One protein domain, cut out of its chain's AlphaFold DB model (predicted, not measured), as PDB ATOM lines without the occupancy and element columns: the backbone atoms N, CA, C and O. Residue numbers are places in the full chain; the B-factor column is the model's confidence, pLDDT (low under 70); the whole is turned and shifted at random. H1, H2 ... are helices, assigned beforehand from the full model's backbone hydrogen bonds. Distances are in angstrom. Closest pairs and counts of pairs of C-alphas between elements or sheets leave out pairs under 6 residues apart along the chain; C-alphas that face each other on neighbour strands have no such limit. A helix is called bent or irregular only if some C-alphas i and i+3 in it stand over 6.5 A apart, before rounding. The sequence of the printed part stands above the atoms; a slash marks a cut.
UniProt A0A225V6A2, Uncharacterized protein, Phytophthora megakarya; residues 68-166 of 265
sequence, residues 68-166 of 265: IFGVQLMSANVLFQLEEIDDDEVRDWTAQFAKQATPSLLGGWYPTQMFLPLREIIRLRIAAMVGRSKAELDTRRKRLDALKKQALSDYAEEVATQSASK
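Overview. This is residues 68 to 166 of the 265 residues of an uncharacterized protein of Phytophthora megakarya (UniProt A0A225V6A2). A long helical hairpin, H2 and H3, makes the length of this domain; H3 is much the longer of the two and runs on past the end of H2 at residue 112, where its last residues, 160 to 165, stick out with Lys 166. The short H1 packs on H2 and is apart from H3, and two long stretches with no named element, residues 68 to 87 and 95 to 111, loop mostly on H2's side of the hairpin. The printed part has 99 residues with three named helices, in the order H1, H2, H3, and no named strand; the class is all helix, with 57 of the 99 residues in the named helices. The whole is only just loose, close to compact, with a radius of gyration of the C-alphas of 15.3 A, and its outline is elongated, spanning 50 by 30 by 20 A.

Along the chain. The printed part begins at Ile 68, whose C-alpha is at (74.247, 19.827, 82.886). Residues 68 to 87 hold no named element. H1, residues 88 to 94, begins at Asp 88, with its C-alpha at (78.580, 22.150, 70.897), and measures 9.9 A from first to last C-alpha. Residues 95 to 111 again hold no named element. H2, residues 112 to 129, runs from Thr 112 to Met 129 and is 26.8 A long from first to last C-alpha; its C-alpha 112 is at (59.120, 25.090, 65.690). H2 is neither bent nor irregular, but only just: C-alphas 113 and 116 are 6.5 A apart. H3, residues 134 to 165, is the longest helix, with 32 residues and 46.6 A from first to last C-alpha. It begins at Lys 134 and ends at Ser 165, whose C-alpha is at (54.258, 33.296, 47.980).

Arrangement. H2 and H3 touch, with 17 pairs of C-alphas within 8 A. Their closest C-alphas are those of Gln 113 and Ala 151, 5.1 A apart. The two helices run opposite ways at a shallow tilt of 15 degrees, and their centres are 12.5 A apart. They form a helical hairpin over a tight link of 4 residues. H1 touches H2 with 8 pairs of C-alphas within 8 A, and H2 touches H1 with residues 114 to 122 alone. The closest C-alphas of H1 and H2 are those of Val 90 and Leu 118, 6.6 A apart. H1 and H2 run opposite ways at a shallow tilt of 16 degrees, with their centres 10.4 A apart, and they too form a helical hairpin. H1 and H3 are apart. In the backbones of H1 and H3, every O i to N i+4 pair is within hydrogen-bond range; in H2, 12 of 14 such pairs are.

Size, cuts and confidence. The two C-alphas farthest apart are those of Gly 131 and Lys 166, at 49.9 A. The first and last printed C-alphas, those of Ile 68 and Lys 166, are 42.7 A apart. Residues 72 to 77 stand free, and so do residues 160 to 166, of which 160 to 165 belong to H3. Without these stretches the body has 86 residues and spans 41 by 27 by 20 A, with a radius of gyration of 13.7 A. The printed part has no cut. The link from H1 to H2 is long, with 17 residues. The mean pLDDT of the printed part is 90.3, and the model's confidence is low, under 70, at residues 74 to 76 and 165 to 166.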
ATOM      1  N   ILE A  68      74.548  20.365  84.213       79.38
ATOM      2  CA  ILE A  68      74.247  19.827  82.886       79.38
ATOM      3  C   ILE A  68      74.312  21.002  81.916       79.38
ATOM      4  O   ILE A  68      73.582  21.972  82.087       79.38
ATOM      5  N   PHE A  69      75.172  20.911  80.900       76.62
ATOM      6  CA  PHE A  69      75.354  21.961  79.887       76.62
ATOM      7  C   PHE A  69      75.766  23.342  80.426       76.62
ATOM      8  O   PHE A  69      75.248  24.345  79.950       76.62
ATOM      9  N   GLY A  70      76.626  23.440  81.444       70.06
ATOM     10  CA  GLY A  70      76.928  24.745  82.054       70.06
ATOM     11  C   GLY A  70      75.932  25.170  83.141       70.06
ATOM     12  O   GLY A  70      76.194  26.108  83.893       70.06
ATOM     13  N   VAL A  71      74.779  24.491  83.247       73.62
ATOM     14  CA  VAL A  71      73.664  24.893  84.116       73.62
ATOM     15  C   VAL A  71      73.638  24.061  85.395       73.62
ATOM     16  O   VAL A  71      73.496  22.837  85.359       73.62
ATOM     17  N   GLN A  72      73.730  24.738  86.542       75.31
ATOM     18  CA  GLN A  72      73.643  24.112  87.864       75.31
ATOM     19  C   GLN A  72      72.216  23.629  88.154       75.31
ATOM     20  O   GLN A  72      71.248  24.389  88.094       75.31
ATOM     21  N   LEU A  73      72.084  22.361  88.524       73.81
ATOM     22  CA  LEU A  73      70.821  21.733  88.880       73.81
ATOM     23  C   LEU A  73      70.465  22.071  90.332       73.81
ATOM     24  O   LEU A  73      70.947  21.436  91.266       73.81
ATOM     25  N   MET A  74      69.592  23.058  90.525       68.69
ATOM     26  CA  MET A  74      69.110  23.442  91.862       68.69
ATOM     27  C   MET A  74      67.834  22.699  92.294       68.69
ATOM     28  O   MET A  74      67.429  22.793  93.449       68.69
ATOM     29  N   SER A  75      67.156  21.986  91.383       67.00
ATOM     30  CA  SER A  75      65.906  21.276  91.687       67.00
ATOM     31  C   SER A  75      65.646  20.101  90.735       67.00
ATOM     32  O   SER A  75      66.279  19.991  89.687       67.00
ATOM     33  N   ALA A  76      64.682  19.240  91.080       68.56
ATOM     34  CA  ALA A  76      64.252  18.118  90.239       68.56
ATOM     35  C   ALA A  76      63.618  18.560  88.901       68.56
ATOM     36  O   ALA A  76      63.653  17.809  87.928       68.56
ATOM     37  N   ASN A  77      63.065  19.777  88.845       72.38
ATOM     38  CA  ASN A  77      62.558  20.376  87.617       72.38
ATOM     39  C   ASN A  77      63.641  21.266  87.012       72.38
ATOM     40  O   ASN A  77      63.983  22.312  87.563       72.38
ATOM     41  N   VAL A  78      64.172  20.843  85.867       77.81
ATOM     42  CA  VAL A  78      65.253  21.552  85.185       77.81
ATOM     43  C   VAL A  78      64.691  22.245  83.953       77.81
ATOM     44  O   VAL A  78      64.159  21.600  83.047       77.81
ATOM     45  N   LEU A  79      64.792  23.570  83.941       85.31
ATOM     46  CA  LEU A  79      64.503  24.415  82.790       85.31
ATOM     47  C   LEU A  79      65.835  24.920  82.247       85.31
ATOM     48  O   LEU A  79      66.695  25.323  83.025       85.31
ATOM     49  N   PHE A  80      65.988  24.901  80.927       87.56
ATOM     50  CA  PHE A  80      67.185  25.399  80.257       87.56
ATOM     51  C   PHE A  80      66.806  26.584  79.380       87.56
ATOM     52  O   PHE A  80      65.900  26.467  78.547       87.56
ATOM     53  N   GLN A  81      67.502  27.708  79.537       90.94
ATOM     54  CA  GLN A  81      67.460  28.770  78.539       90.94
ATOM     55  C   GLN A  81      68.496  28.473  77.458       90.94
ATOM     56  O   GLN A  81      69.612  28.069  77.762       90.94
ATOM     57  N   LEU A  82      68.152  28.691  76.186       90.94
ATOM     58  CA  LEU A  82      69.053  28.363  75.071       90.94
ATOM     59  C   LEU A  82      70.408  29.078  75.147       90.94
ATOM     60  O   LEU A  82      71.392  28.550  74.649       90.94
ATOM     61  N   GLU A  83      70.454  30.268  75.744       88.75
ATOM     62  CA  GLU A  83      71.686  31.049  75.907       88.75
ATOM     63  C   GLU A  83      72.589  30.566  77.049       88.75
ATOM     64  O   GLU A  83      73.767  30.907  77.070       88.75
ATOM     65  N   GLU A  84      72.053  29.764  77.970       89.06
ATOM     66  CA  GLU A  84      72.782  29.219  79.120       89.06
ATOM     67  C   GLU A  84      73.406  27.849  78.819       89.06
ATOM     68  O   GLU A  84      74.257  27.388  79.572       89.06
ATOM     69  N   ILE A  85      72.982  27.190  77.734       90.25
ATOM     70  CA  ILE A  85      73.459  25.858  77.352       90.25
ATOM     71  C   ILE A  85      74.830  25.979  76.679       90.25
ATOM     72  O   ILE A  85      74.932  26.401  75.524       90.25
ATOM     73  N   ASP A  86      75.871  25.530  77.372       90.69
ATOM     74  CA  ASP A  86      77.221  25.383  76.824       90.69
ATOM     75  C   ASP A  86      77.436  23.951  76.299       90.69
ATOM     76  O   ASP A  86      77.989  23.082  76.975       90.69
ATOM     77  N   ASP A  87      76.907  23.675  75.102       92.12
ATOM     78  CA  ASP A  87      77.072  22.397  74.396       92.12
ATOM     79  C   ASP A  87      77.214  22.608  72.888       92.12
ATOM     80  O   ASP A  87      76.394  23.280  72.251       92.12
ATOM     81  N   ASP A  88      78.254  22.005  72.313       94.31
ATOM     82  CA  ASP A  88      78.580  22.150  70.897       94.31
ATOM     83  C   ASP A  88      77.480  21.578  69.991       94.31
ATOM     84  O   ASP A  88      77.108  22.212  69.006       94.31
ATOM     85  N   GLU A  89      76.889  20.426  70.337       94.50
ATOM     86  CA  GLU A  89      75.863  19.791  69.502       94.50
ATOM     87  C   GLU A  89      74.561  20.600  69.507       94.50
ATOM     88  O   GLU A  89      73.904  20.728  68.469       94.50
ATOM     89  N   VAL A  90      74.196  21.181  70.655       95.00
ATOM     90  CA  VAL A  90      73.056  22.105  70.756       95.00
ATOM     91  C   VAL A  90      73.296  23.356  69.916       95.00
ATOM     92  O   VAL A  90      72.431  23.731  69.121       95.00
ATOM     93  N   ARG A  91      74.470  23.981  70.041       94.81
ATOM     94  CA  ARG A  91      74.817  25.179  69.269       94.81
ATOM     95  C   ARG A  91      74.822  24.920  67.767       94.81
ATOM     96  O   ARG A  91      74.221  25.693  67.020       94.81
ATOM     97  N   ASP A  92      75.465  23.841  67.335       96.19
ATOM     98  CA  ASP A  92      75.552  23.455  65.926       96.19
ATOM     99  C   ASP A  92      74.173  23.152  65.342       96.19
ATOM    100  O   ASP A  92      73.894  23.483  64.187       96.19
ATOM    101  N   TRP A  93      73.285  22.555  66.143       96.56
ATOM    102  CA  TRP A  93      71.905  22.313  65.749       96.56
ATOM    103  C   TRP A  93      71.107  23.612  65.617       96.56
ATOM    104  O   TRP A  93      70.475  23.843  64.587       96.56
ATOM    105  N   THR A  94      71.157  24.492  66.619       95.50
ATOM    106  CA  THR A  94      70.460  25.787  66.577       95.50
ATOM    107  C   THR A  94      70.962  26.665  65.427       95.50
ATOM    108  O   THR A  94      70.167  27.378  64.818       95.50
ATOM    109  N   ALA A  95      72.245  26.571  65.067       95.62
ATOM    110  CA  ALA A  95      72.832  27.312  63.952       95.62
ATOM    111  C   ALA A  95      72.261  26.935  62.570       95.62
ATOM    112  O   ALA A  95      72.397  27.724  61.634       95.62
ATOM    113  N   GLN A  96      71.600  25.779  62.428       96.38
ATOM    114  CA  GLN A  96      70.948  25.378  61.171       96.38
ATOM    115  C   GLN A  96      69.695  26.205  60.854       96.38
ATOM    116  O   GLN A  96      69.239  26.232  59.711       96.38
ATOM    117  N   PHE A  97      69.126  26.878  61.856       95.62
ATOM    118  CA  PHE A  97      67.849  27.566  61.742       95.62
ATOM    119  C   PHE A  97      68.041  29.076  61.842       95.62
ATOM    120  O   PHE A  97      68.626  29.598  62.793       95.62
ATOM    121  N   ALA A  98      67.497  29.809  60.872       94.69
ATOM    122  CA  ALA A  98      67.486  31.261  60.936       94.69
ATOM    123  C   ALA A  98      66.420  31.745  61.928       94.69
ATOM    124  O   ALA A  98      65.290  31.249  61.945       94.69
ATOM    125  N   LYS A  99      66.766  32.771  62.714       94.94
ATOM    126  CA  LYS A  99      65.783  33.486  63.534       94.94
ATOM    127  C   LYS A  99      64.717  34.109  62.635       94.94
ATOM    128  O   LYS A  99      65.034  34.742  61.627       94.94
ATOM    129  N   GLN A 100      63.462  33.949  63.027       91.94
ATOM    130  CA  GLN A 100      62.320  34.538  62.340       91.94
ATOM    131  C   GLN A 100      62.315  36.062  62.532       91.94
ATOM    132  O   GLN A 100      62.748  36.572  63.563       91.94
ATOM    133  N   ALA A 101      61.827  36.806  61.537       93.19
ATOM    134  CA  ALA A 101      61.732  38.269  61.626       93.19
ATOM    135  C   ALA A 101      60.631  38.734  62.596       93.19
ATOM    136  O   ALA A 101      60.743  39.803  63.195       93.19
ATOM    137  N   THR A 102      59.590  37.918  62.750       93.25
ATOM    138  CA  THR A 102      58.469  38.132  63.667       93.25
ATOM    139  C   THR A 102      58.391  36.913  64.581       93.25
ATOM    140  O   THR A 102      58.451  35.799  64.060       93.25
ATOM    141  N   PRO A 103      58.274  37.078  65.909       95.00
ATOM    142  CA  PRO A 103      58.186  35.938  66.804       95.00
ATOM    143  C   PRO A 103      56.848  35.212  66.619       95.00
ATOM    144  O   PRO A 103      55.791  35.843  66.568       95.00
ATOM    145  N   SER A 104      56.899  33.885  66.551       93.69
ATOM    146  CA  SER A 104      55.724  33.014  66.574       93.69
ATOM    147  C   SER A 104      55.254  32.753  68.009       93.69
ATOM    148  O   SER A 104      56.038  32.823  68.955       93.69
ATOM    149  N   LEU A 105      53.974  32.409  68.184       94.06
ATOM    150  CA  LEU A 105      53.415  32.090  69.503       94.06
ATOM    151  C   LEU A 105      54.080  30.856  70.139       94.06
ATOM    152  O   LEU A 105      54.310  30.833  71.343       94.06
ATOM    153  N   LEU A 106      54.385  29.837  69.330       93.19
ATOM    154  CA  LEU A 106      54.866  28.545  69.823       93.19
ATOM    155  C   LEU A 106      56.396  28.469  69.921       93.19
ATOM    156  O   LEU A 106      56.920  27.933  70.893       93.19
ATOM    157  N   GLY A 107      57.113  28.983  68.918       91.75
ATOM    158  CA  GLY A 107      58.579  28.907  68.836       91.75
ATOM    159  C   GLY A 107      59.300  30.207  69.198       91.75
ATOM    160  O   GLY A 107      60.533  30.250  69.240       91.75
ATOM    161  N   GLY A 108      58.559  31.292  69.447       95.19
ATOM    162  CA  GLY A 108      59.141  32.616  69.618       95.19
ATOM    163  C   GLY A 108      59.945  33.006  68.378       95.19
ATOM    164  O   GLY A 108      59.454  32.942  67.255       95.19
ATOM    165  N   TRP A 109      61.203  33.387  68.580       95.81
ATOM    166  CA  TRP A 109      62.108  33.801  67.502       95.81
ATOM    167  C   TRP A 109      62.671  32.652  66.661       95.81
ATOM    168  O   TRP A 109      63.331  32.919  65.659       95.81
ATOM    169  N   TYR A 110      62.459  31.400  67.059       95.69
ATOM    170  CA  TYR A 110      62.986  30.237  66.353       95.69
ATOM    171  C   TYR A 110      61.855  29.414  65.723       95.69
ATOM    172  O   TYR A 110      60.755  29.357  66.275       95.69
ATOM    173  N   PRO A 111      62.114  28.760  64.578       95.31
ATOM    174  CA  PRO A 111      61.156  27.849  63.959       95.31
ATOM    175  C   PRO A 111      60.861  26.640  64.852       95.31
ATOM    176  O   PRO A 111      61.729  26.142  65.573       95.31
ATOM    177  N   THR A 112      59.621  26.154  64.803       95.62
ATOM    178  CA  THR A 112      59.120  25.090  65.690       95.62
ATOM    179  C   THR A 112      59.799  23.742  65.422       95.62
ATOM    180  O   THR A 112      60.023  22.969  66.357       95.62
ATOM    181  N   GLN A 113      60.226  23.500  64.179       96.00
ATOM    182  CA  GLN A 113      60.949  22.302  63.734       96.00
ATOM    183  C   GLN A 113      62.269  22.102  64.496       96.00
ATOM    184  O   GLN A 113      62.701  20.970  64.706       96.00
ATOM    185  N   MET A 114      62.892  23.185  64.974       95.75
ATOM    186  CA  MET A 114      64.149  23.125  65.724       95.75
ATOM    187  C   MET A 114      63.993  22.402  67.073       95.75
ATOM    188  O   MET A 114      64.920  21.718  67.518       95.75
ATOM    189  N   PHE A 115      62.845  22.547  67.746       95.94
ATOM    190  CA  PHE A 115      62.717  22.228  69.174       95.94
ATOM    191  C   PHE A 115      62.622  20.733  69.480       95.94
ATOM    192  O   PHE A 115      63.136  20.297  70.511       95.94
ATOM    193  N   LEU A 116      61.987  19.929  68.620       96.06
ATOM    194  CA  LEU A 116      61.845  18.491  68.872       96.06
ATOM    195  C   LEU A 116      63.200  17.763  68.855       96.06
ATOM    196  O   LEU A 116      63.509  17.096  69.847       96.06
ATOM    197  N   PRO A 117      64.045  17.910  67.813       96.81
ATOM    198  CA  PRO A 117      65.379  17.318  67.834       96.81
ATOM    199  C   PRO A 117      66.250  17.915  68.938       96.81
ATOM    200  O   PRO A 117      66.961  17.172  69.607       96.81
ATOM    201  N   LEU A 118      66.140  19.222  69.204       96.62
ATOM    202  CA  LEU A 118      66.889  19.880  70.274       96.62
ATOM    203  C   LEU A 118      66.586  19.284  71.654       96.62
ATOM    204  O   LEU A 118      67.496  18.961  72.417       96.62
ATOM    205  N   ARG A 119      65.303  19.064  71.958       95.38
ATOM    206  CA  ARG A 119      64.869  18.397  73.190       95.38
ATOM    207  C   ARG A 119      65.458  16.994  73.304       95.38
ATOM    208  O   ARG A 119      65.785  16.556  74.405       95.38
ATOM    209  N   GLU A 120      65.587  16.289  72.185       96.56
ATOM    210  CA  GLU A 120      66.150  14.943  72.174       96.56
ATOM    211  C   GLU A 120      67.678  14.938  72.324       96.56
ATOM    212  O   GLU A 120      68.189  14.077  73.035       96.56
ATOM    213  N   ILE A 121      68.398  15.923  71.767       95.31
ATOM    214  CA  ILE A 121      69.840  16.131  72.019       95.31
ATOM    215  C   ILE A 121      70.072  16.295  73.525       95.31
ATOM    216  O   ILE A 121      70.861  15.561  74.125       95.31
ATOM    217  N   ILE A 122      69.303  17.195  74.147       93.69
ATOM    218  CA  ILE A 122      69.375  17.481  75.583       93.69
ATOM    219  C   ILE A 122      69.149  16.202  76.396       93.69
ATOM    220  O   ILE A 122      69.970  15.822  77.230       93.69
ATOM    221  N   ARG A 123      68.065  15.472  76.111       93.00
ATOM    222  CA  ARG A 123      67.753  14.209  76.798       93.00
ATOM    223  C   ARG A 123      68.805  13.131  76.591       93.00
ATOM    224  O   ARG A 123      69.057  12.376  77.526       93.00
ATOM    225  N   LEU A 124      69.369  13.012  75.391       93.69
ATOM    226  CA  LEU A 124      70.397  12.022  75.092       93.69
ATOM    227  C   LEU A 124      71.646  12.284  75.932       93.69
ATOM    228  O   LEU A 124      72.188  11.348  76.520       93.69
ATOM    229  N   ARG A 125      72.065  13.549  76.056       91.31
ATOM    230  CA  ARG A 125      73.200  13.913  76.907       91.31
ATOM    231  C   ARG A 125      72.926  13.613  78.372       91.31
ATOM    232  O   ARG A 125      73.760  12.984  79.013       91.31
ATOM    233  N   ILE A 126      71.751  13.992  78.877       90.25
ATOM    234  CA  ILE A 126      71.346  13.695  80.257       90.25
ATOM    235  C   ILE A 126      71.347  12.181  80.486       90.25
ATOM    236  O   ILE A 126      71.900  11.706  81.470       90.25
ATOM    237  N   ALA A 127      70.783  11.399  79.563       90.94
ATOM    238  CA  ALA A 127      70.780   9.941  79.651       90.94
ATOM    239  C   ALA A 127      72.203   9.362  79.696       90.94
ATOM    240  O   ALA A 127      72.464   8.455  80.487       90.94
ATOM    241  N   ALA A 128      73.121   9.901  78.891       89.69
ATOM    242  CA  ALA A 128      74.524   9.505  78.913       89.69
ATOM    243  C   ALA A 128      75.206   9.877  80.241       89.69
ATOM    244  O   ALA A 128      75.910   9.049  80.811       89.69
ATOM    245  N   MET A 129      74.954  11.077  80.771       86.94
ATOM    246  CA  MET A 129      75.501  11.544  82.055       86.94
ATOM    247  C   MET A 129      74.971  10.754  83.253       86.94
ATOM    248  O   MET A 129      75.710  10.491  84.194       86.94
ATOM    249  N   VAL A 130      73.703  10.339  83.210       87.25
ATOM    250  CA  VAL A 130      73.060   9.520  84.253       87.25
ATOM    251  C   VAL A 130      73.456   8.034  84.134       87.25
ATOM    252  O   VAL A 130      73.057   7.219  84.960       87.25
ATOM    253  N   GLY A 131      74.260   7.655  83.135       88.50
ATOM    254  CA  GLY A 131      74.793   6.296  83.002       88.50
ATOM    255  C   GLY A 131      73.801   5.284  82.424       88.50
ATOM    256  O   GLY A 131      73.828   4.108  82.789       88.50
ATOM    257  N   ARG A 132      72.902   5.713  81.525       92.62
ATOM    258  CA  ARG A 132      72.027   4.786  80.784       92.62
ATOM    259  C   ARG A 132      72.841   3.849  79.884       92.62
ATOM    260  O   ARG A 132      73.957   4.160  79.474       92.62
ATOM    261  N   SER A 133      72.266   2.685  79.575       92.38
ATOM    262  CA  SER A 133      72.965   1.631  78.829       92.38
ATOM    263  C   SER A 133      73.358   2.079  77.416       92.38
ATOM    264  O   SER A 133      72.614   2.797  76.749       92.38
ATOM    265  N   LYS A 134      74.504   1.599  76.918       93.25
ATOM    266  CA  LYS A 134      75.002   1.946  75.578       93.25
ATOM    267  C   LYS A 134      74.004   1.606  74.462       93.25
ATOM    268  O   LYS A 134      73.783   2.424  73.582       93.25
ATOM    269  N   ALA A 135      73.345   0.449  74.545       94.81
ATOM    270  CA  ALA A 135      72.336   0.039  73.566       94.81
ATOM    271  C   ALA A 135      71.133   1.003  73.513       94.81
ATOM    272  O   ALA A 135      70.597   1.289  72.439       94.81
ATOM    273  N   GLU A 136      70.723   1.540  74.666       92.44
ATOM    274  CA  GLU A 136      69.671   2.555  74.733       92.44
ATOM    275  C   GLU A 136      70.139   3.878  74.114       92.44
ATOM    276  O   GLU A 136      69.409   4.474  73.321       92.44
ATOM    277  N   LEU A 137      71.362   4.319  74.431       94.62
ATOM    278  CA  LEU A 137      71.941   5.542  73.866       94.62
ATOM    279  C   LEU A 137      72.074   5.456  72.341       94.62
ATOM    280  O   LEU A 137      71.696   6.402  71.652       94.62
ATOM    281  N   ASP A 138      72.528   4.321  71.809       95.31
ATOM    282  CA  ASP A 138      72.664   4.097  70.365       95.31
ATOM    283  C   ASP A 138      71.295   4.127  69.664       95.31
ATOM    284  O   ASP A 138      71.124   4.762  68.619       95.31
ATOM    285  N   THR A 139      70.279   3.514  70.280       95.44
ATOM    286  CA  THR A 139      68.901   3.545  69.768       95.44
ATOM    287  C   THR A 139      68.351   4.971  69.744       95.44
ATOM    288  O   THR A 139      67.764   5.403  68.746       95.44
ATOM    289  N   ARG A 140      68.568   5.736  70.821       94.94
ATOM    290  CA  ARG A 140      68.161   7.145  70.891       94.94
ATOM    291  C   ARG A 140      68.914   8.002  69.882       94.94
ATOM    292  O   ARG A 140      68.288   8.841  69.245       94.94
ATOM    293  N   ARG A 141      70.210   7.762  69.672       96.38
ATOM    294  CA  ARG A 141      71.016   8.475  68.671       96.38
ATOM    295  C   ARG A 141      70.494   8.226  67.256       96.38
ATOM    296  O   ARG A 141      70.248   9.185  66.534       96.38
ATOM    297  N   LYS A 142      70.156   6.979  66.912       96.88
ATOM    298  CA  LYS A 142      69.514   6.652  65.626       96.88
ATOM    299  C   LYS A 142      68.167   7.363  65.440       96.88
ATOM    300  O   LYS A 142      67.878   7.868  64.356       96.88
ATOM    301  N   ARG A 143      67.334   7.412  66.486       96.06
ATOM    302  CA  ARG A 143      66.053   8.139  66.453       96.06
ATOM    303  C   ARG A 143      66.266   9.642  66.277       96.06
ATOM    304  O   ARG A 143      65.548  10.278  65.511       96.06
ATOM    305  N   LEU A 144      67.241  10.197  66.981       96.69
ATOM    306  CA  LEU A 144      67.612  11.603  66.909       96.69
ATOM    307  C   LEU A 144      68.101  11.983  65.510       96.69
ATOM    308  O   LEU A 144      67.689  13.018  64.997       96.69
ATOM    309  N   ASP A 145      68.873  11.127  64.845       97.12
ATOM    310  CA  ASP A 145      69.307  11.365  63.464       97.12
ATOM    311  C   ASP A 145      68.128  11.414  62.483       97.12
ATOM    312  O   ASP A 145      68.098  12.261  61.588       97.12
ATOM    313  N   ALA A 146      67.132  10.541  62.658       97.38
ATOM    314  CA  ALA A 146      65.907  10.581  61.861       97.38
ATOM    315  C   ALA A 146      65.116  11.878  62.104       97.38
ATOM    316  O   ALA A 146      64.721  12.541  61.146       97.38
ATOM    317  N   LEU A 147      64.962  12.281  63.371       96.69
ATOM    318  CA  LEU A 147      64.296  13.532  63.745       96.69
ATOM    319  C   LEU A 147      65.010  14.761  63.173       96.69
ATOM    320  O   LEU A 147      64.350  15.669  62.677       96.69
ATOM    321  N   LYS A 148      66.348  14.792  63.207       97.31
ATOM    322  CA  LYS A 148      67.139  15.888  62.629       97.31
ATOM    323  C   LYS A 148      66.916  15.999  61.121       97.31
ATOM    324  O   LYS A 148      66.672  17.093  60.620       97.31
ATOM    325  N   LYS A 149      66.965  14.874  60.400       97.81
ATOM    326  CA  LYS A 149      66.729  14.845  58.946       97.81
ATOM    327  C   LYS A 149      65.330  15.334  58.589       97.81
ATOM    328  O   LYS A 149      65.196  16.162  57.695       97.81
ATOM    329  N   GLN A 150      64.321  14.851  59.309       97.38
ATOM    330  CA  GLN A 150      62.940  15.273  59.107       97.38
ATOM    331  C   GLN A 150      62.774  16.773  59.372       97.38
ATOM    332  O   GLN A 150      62.316  17.495  58.499       97.38
ATOM    333  N   ALA A 151      63.247  17.268  60.517       96.94
ATOM    334  CA  ALA A 151      63.123  18.680  60.870       96.94
ATOM    335  C   ALA A 151      63.799  19.624  59.862       96.94
ATOM    336  O   ALA A 151      63.270  20.697  59.582       96.94
ATOM    337  N   LEU A 152      64.955  19.239  59.307       96.75
ATOM    338  CA  LEU A 152      65.620  20.021  58.260       96.75
ATOM    339  C   LEU A 152      64.862  19.975  56.928       96.75
ATOM    340  O   LEU A 152      64.830  20.982  56.226       96.75
ATOM    341  N   SER A 153      64.251  18.836  56.591       96.81
ATOM    342  CA  SER A 153      63.393  18.703  55.410       96.81
ATOM    343  C   SER A 153      62.169  19.612  55.517       96.81
ATOM    344  O   SER A 153      61.949  20.443  54.638       96.81
ATOM    345  N   ASP A 154      61.438  19.519  56.629       95.69
ATOM    346  CA  ASP A 154      60.225  20.301  56.885       95.69
ATOM    347  C   ASP A 154      60.536  21.808  56.903       95.69
ATOM    348  O   ASP A 154      59.800  22.624  56.350       95.69
ATOM    349  N   TYR A 155      61.670  22.193  57.498       95.75
ATOM    350  CA  TYR A 155      62.117  23.583  57.505       95.75
ATOM    351  C   TYR A 155      62.482  24.088  56.104       95.75
ATOM    352  O   TYR A 155      62.130  25.211  55.743       95.75
ATOM    353  N   ALA A 156      63.169  23.278  55.295       95.12
ATOM    354  CA  ALA A 156      63.505  23.652  53.924       95.12
ATOM    355  C   ALA A 156      62.246  23.841  53.062       95.12
ATOM    356  O   ALA A 156      62.187  24.783  52.267       95.12
ATOM    357  N   GLU A 157      61.238  22.988  53.246       94.00
ATOM    358  CA  GLU A 157      59.941  23.107  52.583       94.00
ATOM    359  C   GLU A 157      59.213  24.395  52.993       94.00
ATOM    360  O   GLU A 157      58.810  25.173  52.126       94.00
ATOM    361  N   GLU A 158      59.128  24.696  54.292       90.06
ATOM    362  CA  GLU A 158      58.485  25.923  54.784       90.06
ATOM    363  C   GLU A 158      59.188  27.193  54.273       90.06
ATOM    364  O   GLU A 158      58.555  28.164  53.851       90.06
ATOM    365  N   VAL A 159      60.522  27.199  54.248       89.88
ATOM    366  CA  VAL A 159      61.284  28.338  53.716       89.88
ATOM    367  C   VAL A 159      61.038  28.506  52.208       89.88
ATOM    368  O   VAL A 159      60.952  29.638  51.711       89.88
ATOM    369  N   ALA A 160      60.884  27.408  51.464       89.94
ATOM    370  CA  ALA A 160      60.568  27.440  50.038       89.94
ATOM    371  C   ALA A 160      59.149  27.982  49.765       89.94
ATOM    372  O   ALA A 160      58.973  28.815  48.869       89.94
ATOM    373  N   THR A 161      58.145  27.595  50.555       86.25
ATOM    374  CA  THR A 161      56.759  28.074  50.387       86.25
ATOM    375  C   THR A 161      56.613  29.561  50.733       86.25
ATOM    376  O   THR A 161      55.974  30.319  49.990       86.25
ATOM    377  N   GLN A 162      57.288  30.037  51.785       80.56
ATOM    378  CA  GLN A 162      57.319  31.463  52.148       80.56
ATOM    379  C   GLN A 162      57.998  32.339  51.083       80.56
ATOM    380  O   GLN A 162      57.641  33.503  50.883       80.56
ATOM    381  N   SER A 163      58.992  31.802  50.375       75.44
ATOM    382  CA  SER A 163      59.682  32.543  49.314       75.44
ATOM    383  C   SER A 163      58.945  32.492  47.968       75.44
ATOM    384  O   SER A 163      59.036  33.452  47.192       75.44
ATOM    385  N   ALA A 164      58.148  31.451  47.705       72.88
ATOM    386  CA  ALA A 164      57.282  31.355  46.527       72.88
ATOM    387  C   ALA A 164      56.070  32.307  46.595       72.88
ATOM    388  O   ALA A 164      55.790  33.022  45.628       72.88
ATOM    389  N   SER A 165      55.406  32.397  47.750       61.31
ATOM    390  CA  SER A 165      54.258  33.296  47.980       61.31
ATOM    391  C   SER A 165      54.614  34.780  47.794       61.31
ATOM    392  O   SER A 165      53.810  35.568  47.296       61.31
ATOM    393  N   LYS A 166      55.868  35.165  48.063       58.59
ATOM    394  CA  LYS A 166      56.367  36.537  47.860       58.59
ATOM    395  C   LYS A 166      56.629  36.908  46.392       58.59
ATOM    396  O   LYS A 166      56.727  38.092  46.080       58.59
TER     397      LYS A 166